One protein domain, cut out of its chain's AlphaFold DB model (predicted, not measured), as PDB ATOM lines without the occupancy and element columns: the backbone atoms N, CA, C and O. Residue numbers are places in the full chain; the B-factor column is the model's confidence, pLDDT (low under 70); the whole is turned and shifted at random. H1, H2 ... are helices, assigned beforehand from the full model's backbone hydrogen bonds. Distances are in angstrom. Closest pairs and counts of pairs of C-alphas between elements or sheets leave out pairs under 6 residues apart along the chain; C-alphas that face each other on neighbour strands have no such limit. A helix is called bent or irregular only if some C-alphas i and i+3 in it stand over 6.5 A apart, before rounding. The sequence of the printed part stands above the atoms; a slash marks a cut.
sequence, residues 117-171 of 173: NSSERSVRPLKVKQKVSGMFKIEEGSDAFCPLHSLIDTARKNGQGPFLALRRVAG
ATOM      1  N   ASN A 117     141.626 186.591 216.917       93.75
ATOM      2  CA  ASN A 117     142.483 185.408 217.058       93.75
ATOM      3  C   ASN A 117     142.315 184.414 215.904       93.75
ATOM      4  O   ASN A 117     143.279 183.758 215.506       93.75
ATOM      5  N   SER A 118     141.108 184.288 215.348       91.44
ATOM      6  CA  SER A 118     140.837 183.406 214.205       91.44
ATOM      7  C   SER A 118     141.651 183.792 212.969       91.44
ATOM      8  O   SER A 118     142.232 182.920 212.313       91.44
ATOM      9  N   SER A 119     141.757 185.088 212.671       91.81
ATOM     10  CA  SER A 119     142.562 185.577 211.547       91.81
ATOM     11  C   SER A 119     144.050 185.447 211.846       91.81
ATOM     12  O   SER A 119     144.800 184.961 211.003       91.81
ATOM     13  N   GLU A 120     144.482 185.783 213.066       93.19
ATOM     14  CA  GLU A 120     145.882 185.608 213.468       93.19
ATOM     15  C   GLU A 120     146.332 184.152 213.338       93.19
ATOM     16  O   GLU A 120     147.402 183.882 212.792       93.19
ATOM     17  N   ARG A 121     145.506 183.196 213.784       91.38
ATOM     18  CA  ARG A 121     145.764 181.760 213.602       91.38
ATOM     19  C   ARG A 121     145.858 181.382 212.127       91.38
ATOM     20  O   ARG A 121     146.756 180.624 211.778       91.38
ATOM     21  N   SER A 122     144.993 181.940 211.283       92.62
ATOM     22  CA  SER A 122     144.980 181.672 209.836       92.62
ATOM     23  C   SER A 122     146.222 182.239 209.122       92.62
ATOM     24  O   SER A 122     146.683 181.656 208.145       92.62
ATOM     25  N   VAL A 123     146.814 183.331 209.630       92.00
ATOM     26  CA  VAL A 123     148.035 183.953 209.076       92.00
ATOM     27  C   VAL A 123     149.329 183.305 209.593       92.00
ATOM     28  O   VAL A 123     150.360 183.355 208.919       92.00
ATOM     29  N   ARG A 124     149.318 182.653 210.766       91.31
ATOM     30  CA  ARG A 124     150.518 182.005 211.346       91.31
ATOM     31  C   ARG A 124     151.269 181.089 210.367       91.31
ATOM     32  O   ARG A 124     152.493 181.210 210.326       91.31
ATOM     33  N   PRO A 125     150.621 180.227 209.561       89.88
ATOM     34  CA  PRO A 125     151.324 179.382 208.596       89.88
ATOM     35  C   PRO A 125     152.109 180.163 207.534       89.88
ATOM     36  O   PRO A 125     153.206 179.743 207.177       89.88
ATOM     37  N   LEU A 126     151.619 181.328 207.089       90.44
ATOM     38  CA  LEU A 126     152.353 182.214 206.173       90.44
ATOM     39  C   LEU A 126     153.655 182.703 206.824       90.44
ATOM     40  O   LEU A 126     154.723 182.688 206.213       90.44
ATOM     41  N   LYS A 127     153.579 183.071 208.108       90.38
ATOM     42  CA  LYS A 127     154.743 183.490 208.899       90.38
ATOM     43  C   LYS A 127     155.706 182.328 209.168       90.38
ATOM     44  O   LYS A 127     156.916 182.532 209.167       90.38
ATOM     45  N   VAL A 128     155.195 181.112 209.376       90.38
ATOM     46  CA  VAL A 128     156.017 179.895 209.497       90.38
ATOM     47  C   VAL A 128     156.747 179.615 208.186       90.38
ATOM     48  O   VAL A 128     157.965 179.457 208.209       90.38
ATOM     49  N   LYS A 129     156.046 179.657 207.045       90.50
ATOM     50  CA  LYS A 129     156.649 179.544 205.710       90.50
ATOM     51  C   LYS A 129     157.776 180.555 205.540       90.50
ATOM     52  O   LYS A 129     158.865 180.183 205.117       90.50
ATOM     53  N   GLN A 130     157.540 181.815 205.910       90.75
ATOM     54  CA  GLN A 130     158.549 182.869 205.816       90.75
ATOM     55  C   GLN A 130     159.801 182.566 206.648       90.75
ATOM     56  O   GLN A 130     160.912 182.791 206.178       90.75
ATOM     57  N   LYS A 131     159.630 182.065 207.876       90.44
ATOM     58  CA  LYS A 131     160.746 181.764 208.785       90.44
ATOM     59  C   LYS A 131     161.541 180.527 208.374       90.44
ATOM     60  O   LYS A 131     162.759 180.540 208.487       90.44
ATOM     61  N   VAL A 132     160.855 179.467 207.950       91.19
ATOM     62  CA  VAL A 132     161.470 178.154 207.686       91.19
ATOM     63  C   VAL A 132     161.968 178.044 206.246       91.19
ATOM     64  O   VAL A 132     163.043 177.510 206.007       91.19
ATOM     65  N   SER A 133     161.206 178.566 205.285       87.25
ATOM     66  CA  SER A 133     161.464 178.418 203.844       87.25
ATOM     67  C   SER A 133     161.788 179.746 203.150       87.25
ATOM     68  O   SER A 133     161.886 179.795 201.925       87.25
ATOM     69  N   GLY A 134     161.928 180.838 203.908       89.56
ATOM     70  CA  GLY A 134     162.159 182.178 203.373       89.56
ATOM     71  C   GLY A 134     160.919 182.820 202.735       89.56
ATOM     72  O   GLY A 134     159.833 182.240 202.646       89.56
ATOM     73  N   MET A 135     161.065 184.063 202.273       88.81
ATOM     74  CA  MET A 135     160.004 184.798 201.561       88.81
ATOM     75  C   MET A 135     159.729 184.216 200.166       88.81
ATOM     76  O   MET A 135     160.534 183.449 199.637       88.81
ATOM     77  N   PHE A 136     158.563 184.517 199.583       89.50
ATOM     78  CA  PHE A 136     158.319 184.212 198.167       89.50
ATOM     79  C   PHE A 136     159.306 185.019 197.317       89.50
ATOM     80  O   PHE A 136     159.564 186.181 197.621       89.50
ATOM     81  N   LYS A 137     159.930 184.368 196.332       90.75
ATOM     82  CA  LYS A 137     160.957 184.986 195.477       90.75
ATOM     83  C   LYS A 137     160.379 185.565 194.186       90.75
ATOM     84  O   LYS A 137     161.009 186.435 193.603       90.75
ATOM     85  N   ILE A 138     159.205 185.079 193.788       92.69
ATOM     86  CA  ILE A 138     158.426 185.492 192.620       92.69
ATOM     87  C   ILE A 138     156.938 185.505 193.003       92.69
ATOM     88  O   ILE A 138     156.549 184.809 193.952       92.69
ATOM     89  N   GLU A 139     156.135 186.292 192.293       92.69
ATOM     90  CA  GLU A 139     154.707 186.522 192.563       92.69
ATOM     91  C   GLU A 139     153.868 185.254 192.358       92.69
ATOM     92  O   GLU A 139     153.047 184.901 193.208       92.69
ATOM     93  N   GLU A 140     154.194 184.468 191.329       93.44
ATOM     94  CA  GLU A 140     153.515 183.211 191.006       93.44
ATOM     95  C   GLU A 140     153.572 182.214 192.174       93.44
ATOM     96  O   GLU A 140     152.664 181.408 192.387       93.44
ATOM     97  N   GLY A 141     154.638 182.279 192.979       88.94
ATOM     98  CA  GLY A 141     154.792 181.447 194.168       88.94
ATOM     99  C   GLY A 141     153.782 181.782 195.268       88.94
ATOM    100  O   GLY A 141     153.273 180.871 195.927       88.94
ATOM    101  N   SER A 142     153.483 183.066 195.481       91.00
ATOM    102  CA  SER A 142     152.412 183.480 196.398       91.00
ATOM    103  C   SER A 142     151.031 183.184 195.821       91.00
ATOM    104  O   SER A 142     150.171 182.698 196.560       91.00
ATOM    105  N   ASP A 143     150.847 183.390 194.518       94.44
ATOM    106  CA  ASP A 143     149.572 183.167 193.832       94.44
ATOM    107  C   ASP A 143     149.167 181.695 193.810       94.44
ATOM    108  O   ASP A 143     147.984 181.379 193.901       94.44
ATOM    109  N   ALA A 144     150.131 180.773 193.776       91.12
ATOM    110  CA  ALA A 144     149.865 179.349 193.949       91.12
ATOM    111  C   ALA A 144     149.623 178.974 195.424       91.12
ATOM    112  O   ALA A 144     148.742 178.170 195.742       91.12
ATOM    113  N   PHE A 145     150.402 179.542 196.351       91.19
ATOM    114  CA  PHE A 145     150.339 179.172 197.768       91.19
ATOM    115  C   PHE A 145     149.034 179.615 198.440       91.19
ATOM    116  O   PHE A 145     148.429 178.843 199.189       91.19
ATOM    117  N   CYS A 146     148.605 180.857 198.207       93.19
ATOM    118  CA  CYS A 146     147.470 181.460 198.904       93.19
ATOM    119  C   CYS A 146     146.144 180.702 198.674       93.19
ATOM    120  O   CYS A 146     145.478 180.388 199.668       93.19
ATOM    121  N   PRO A 147     145.760 180.325 197.437       93.56
ATOM    122  CA  PRO A 147     144.569 179.514 197.189       93.56
ATOM    123  C   PRO A 147     144.654 178.124 197.821       93.56
ATOM    124  O   PRO A 147     143.707 177.702 198.483       93.56
ATOM    125  N   LEU A 148     145.795 177.431 197.696       92.81
ATOM    126  CA  LEU A 148     145.987 176.104 198.295       92.81
ATOM    127  C   LEU A 148     145.825 176.148 199.815       92.81
ATOM    128  O   LEU A 148     145.084 175.349 200.390       92.81
ATOM    129  N   HIS A 149     146.473 177.112 200.468       93.00
ATOM    130  CA  HIS A 149     146.345 177.294 201.907       93.00
ATOM    131  C   HIS A 149     144.902 177.637 202.308       93.00
ATOM    132  O   HIS A 149     144.392 177.097 203.290       93.00
ATOM    133  N   SER A 150     144.228 178.493 201.537       94.62
ATOM    134  CA  SER A 150     142.832 178.876 201.785       94.62
ATOM    135  C   SER A 150     141.886 177.676 201.695       94.62
ATOM    136  O   SER A 150     141.043 177.492 202.575       94.62
ATOM    137  N   LEU A 151     142.056 176.817 200.685       95.12
ATOM    138  CA  LEU A 151     141.278 175.585 200.520       95.12
ATOM    139  C   LEU A 151     141.514 174.607 201.674       95.12
ATOM    140  O   LEU A 151     140.557 174.080 202.241       95.12
ATOM    141  N   ILE A 152     142.775 174.394 202.058       94.00
ATOM    142  CA  ILE A 152     143.140 173.491 203.158       94.00
ATOM    143  C   ILE A 152     142.555 173.977 204.488       94.00
ATOM    144  O   ILE A 152     141.976 173.183 205.233       94.00
ATOM    145  N   ASP A 153     142.702 175.264 204.802       94.75
ATOM    146  CA  ASP A 153     142.189 175.843 206.045       94.75
ATOM    147  C   ASP A 153     140.653 175.806 206.089       94.75
ATOM    148  O   ASP A 153     140.061 175.435 207.105       94.75
ATOM    149  N   THR A 154     140.002 176.075 204.955       95.12
ATOM    150  CA  THR A 154     138.542 175.968 204.818       95.12
ATOM    151  C   THR A 154     138.061 174.531 205.001       95.12
ATOM    152  O   THR A 154     137.104 174.302 205.741       95.12
ATOM    153  N   ALA A 155     138.732 173.547 204.394       95.94
ATOM    154  CA  ALA A 155     138.395 172.135 204.567       95.94
ATOM    155  C   ALA A 155     138.467 171.730 206.048       95.94
ATOM    156  O   ALA A 155     137.513 171.168 206.585       95.94
ATOM    157  N   ARG A 156     139.548 172.114 206.743       94.25
ATOM    158  CA  ARG A 156     139.714 171.861 208.183       94.25
ATOM    159  C   ARG A 156     138.610 172.507 209.018       94.25
ATOM    160  O   ARG A 156     138.051 171.842 209.887       94.25
ATOM    161  N   LYS A 157     138.258 173.766 208.735       93.88
ATOM    162  CA  LYS A 157     137.167 174.489 209.418       93.88
ATOM    163  C   LYS A 157     135.804 173.811 209.257       93.88
ATOM    164  O   LYS A 157     134.966 173.940 210.141       93.88
ATOM    165  N   ASN A 158     135.602 173.071 208.168       95.06
ATOM    166  CA  ASN A 158     134.372 172.330 207.886       95.06
ATOM    167  C   ASN A 158     134.449 170.842 208.279       95.06
ATOM    168  O   ASN A 158     133.601 170.057 207.861       95.06
ATOM    169  N   GLY A 159     135.465 170.423 209.046       95.44
ATOM    170  CA  GLY A 159     135.629 169.023 209.461       95.44
ATOM    171  C   GLY A 159     135.952 168.061 208.313       95.44
ATOM    172  O   GLY A 159     135.773 166.854 208.447       95.44
ATOM    173  N   GLN A 160     136.414 168.581 207.173       95.94
ATOM    174  CA  GLN A 160     136.738 167.799 205.984       95.94
ATOM    175  C   GLN A 160     138.233 167.480 205.923       95.94
ATOM    176  O   GLN A 160     139.088 168.275 206.324       95.94
ATOM    177  N   GLY A 161     138.563 166.326 205.342       96.25
ATOM    178  CA  GLY A 161     139.941 165.974 205.011       96.25
ATOM    179  C   GLY A 161     140.486 166.880 203.894       96.25
ATOM    180  O   GLY A 161     139.924 166.854 202.796       96.25
ATOM    181  N   PRO A 162     141.590 167.630 204.102       95.75
ATOM    182  CA  PRO A 162     142.118 168.557 203.095       95.75
ATOM    183  C   PRO A 162     142.441 167.904 201.753       95.75
ATOM    184  O   PRO A 162     142.189 168.488 200.706       95.75
ATOM    185  N   PHE A 163     142.951 166.671 201.777       94.56
ATOM    186  CA  PHE A 163     143.246 165.912 200.564       94.56
ATOM    187  C   PHE A 163     141.992 165.675 199.711       94.56
ATOM    188  O   PHE A 163     142.007 165.943 198.513       94.56
ATOM    189  N   LEU A 164     140.892 165.230 200.329       93.94
ATOM    190  CA  LEU A 164     139.630 164.991 199.621       93.94
ATOM    191  C   LEU A 164     139.041 166.294 199.072       93.94
ATOM    192  O   LEU A 164     138.531 166.310 197.952       93.94
ATOM    193  N   ALA A 165     139.151 167.389 199.829       94.06
ATOM    194  CA  ALA A 165     138.709 168.705 199.383       94.06
ATOM    195  C   ALA A 165     139.493 169.180 198.147       94.06
ATOM    196  O   ALA A 165     138.886 169.562 197.149       94.06
ATOM    197  N   LEU A 166     140.826 169.083 198.171       94.25
ATOM    198  CA  LEU A 166     141.673 169.441 197.030       94.25
ATOM    199  C   LEU A 166     141.403 168.549 195.812       94.25
ATOM    200  O   LEU A 166     141.266 169.060 194.702       94.25
ATOM    201  N   ARG A 167     141.263 167.232 196.016       94.19
ATOM    202  CA  ARG A 167     140.959 166.274 194.941       94.19
ATOM    203  C   ARG A 167     139.650 166.619 194.229       94.19
ATOM    204  O   ARG A 167     139.590 166.592 193.004       94.19
ATOM    205  N   ARG A 168     138.621 166.992 194.998       92.94
ATOM    206  CA  ARG A 168     137.321 167.411 194.464       92.94
ATOM    207  C   ARG A 168     137.415 168.703 193.655       92.94
ATOM    208  O   ARG A 168     136.830 168.776 192.582       92.94
ATOM    209  N   VAL A 169     138.149 169.703 194.148       90.75
ATOM    210  CA  VAL A 169     138.348 170.981 193.435       90.75
ATOM    211  C   VAL A 169     139.116 170.776 192.128       90.75
ATOM    212  O   VAL A 169     138.803 171.416 191.132       90.75
ATOM    213  N   ALA A 170     140.068 169.845 192.104       90.88
ATOM    214  CA  ALA A 170     140.829 169.497 190.907       90.88
ATOM    215  C   ALA A 170     140.028 168.690 189.861       90.88
ATOM    216  O   ALA A 170     140.585 168.331 188.828       90.88
ATOM    217  N   GLY A 171     138.756 168.359 190.118       89.81
ATOM    218  CA  GLY A 171     137.943 167.544 189.209       89.81
ATOM    219  C   GLY A 171     138.369 166.073 189.140       89.81
ATOM    220  O   GLY A 171     137.931 165.350 188.253       89.81
TER     221      GLY A 171
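Overview. This is residues 117 to 171 of the 173 residues of an uncharacterized protein of Parabacteroides distasonis (UniProt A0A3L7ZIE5). Three helices make an open, flat zigzag: the long helix H2 forms the middle stroke, the short H3 folds back from its far end and packs on its last part, and H1 runs back past H2 on the opposite side from H3, coming near it at one place. The end of H1 swings away from H2, and residues 128 to 134 stand free. The printed part has 55 residues with three named helices, H1, H2 and H3 in that order along the chain, and no named strand; the class is all helix. The whole is only just loose, close to compact, with a radius of gyration of the C-alphas of 12.4 A, and its C-alphas span 29 by 29 by 15 A.

Arrangement. H2, residues 139 to 157, touches H3, residues 162 to 169, with its residues 151 to 156 alone. Their closest C-alphas are those of Ile 152 and Pro 162, 5.0 A apart. The two run opposite ways at a steep tilt of 68 degrees, only just short of about perpendicular. H1, residues 117 to 133, is close to H2 but not clearly touching, with 1 pair of C-alphas within 8 A, those of Ser 122 and Asp 153 at 7.5 A. H1 and H2 run opposite ways at a steep tilt of 44 degrees, and their centres are 12.0 A apart. H1 and H3 are apart. In H3 every O i to N i+4 pair is within hydrogen-bond range; in H1 it is 11 of 13 and in H2 13 of 15.

Along the chain. H2, the longest helix, has 19 residues and runs from C-alpha 139 at (154.707, 186.522, 192.563) to C-alpha 157 at (137.167, 174.489, 209.418), 27.1 A. It is neither bent nor irregular, but only just: C-alphas 144 and 147 are 6.2 A apart. H1 begins at C-alpha 117 at (142.483, 185.408, 217.058) and measures 24.2 A over 17 residues. It has a kink of 29 degrees near residue 124 and is only just irregular, with C-alphas 122 and 125 6.9 A apart. H3 has 8 residues and ends at C-alpha 169 at (138.348, 170.981, 193.435).

Size, cuts and confidence. The two C-alphas farthest apart are those of Asn 117 and Gly 171, the first and last printed residues, at 33.4 A. The printed part has no cut. Both links are tight, with 5 residues between H1 and H2 and 4 between H2 and H3. The mean pLDDT of the printed part is 92.5, and no printed residue is under 70.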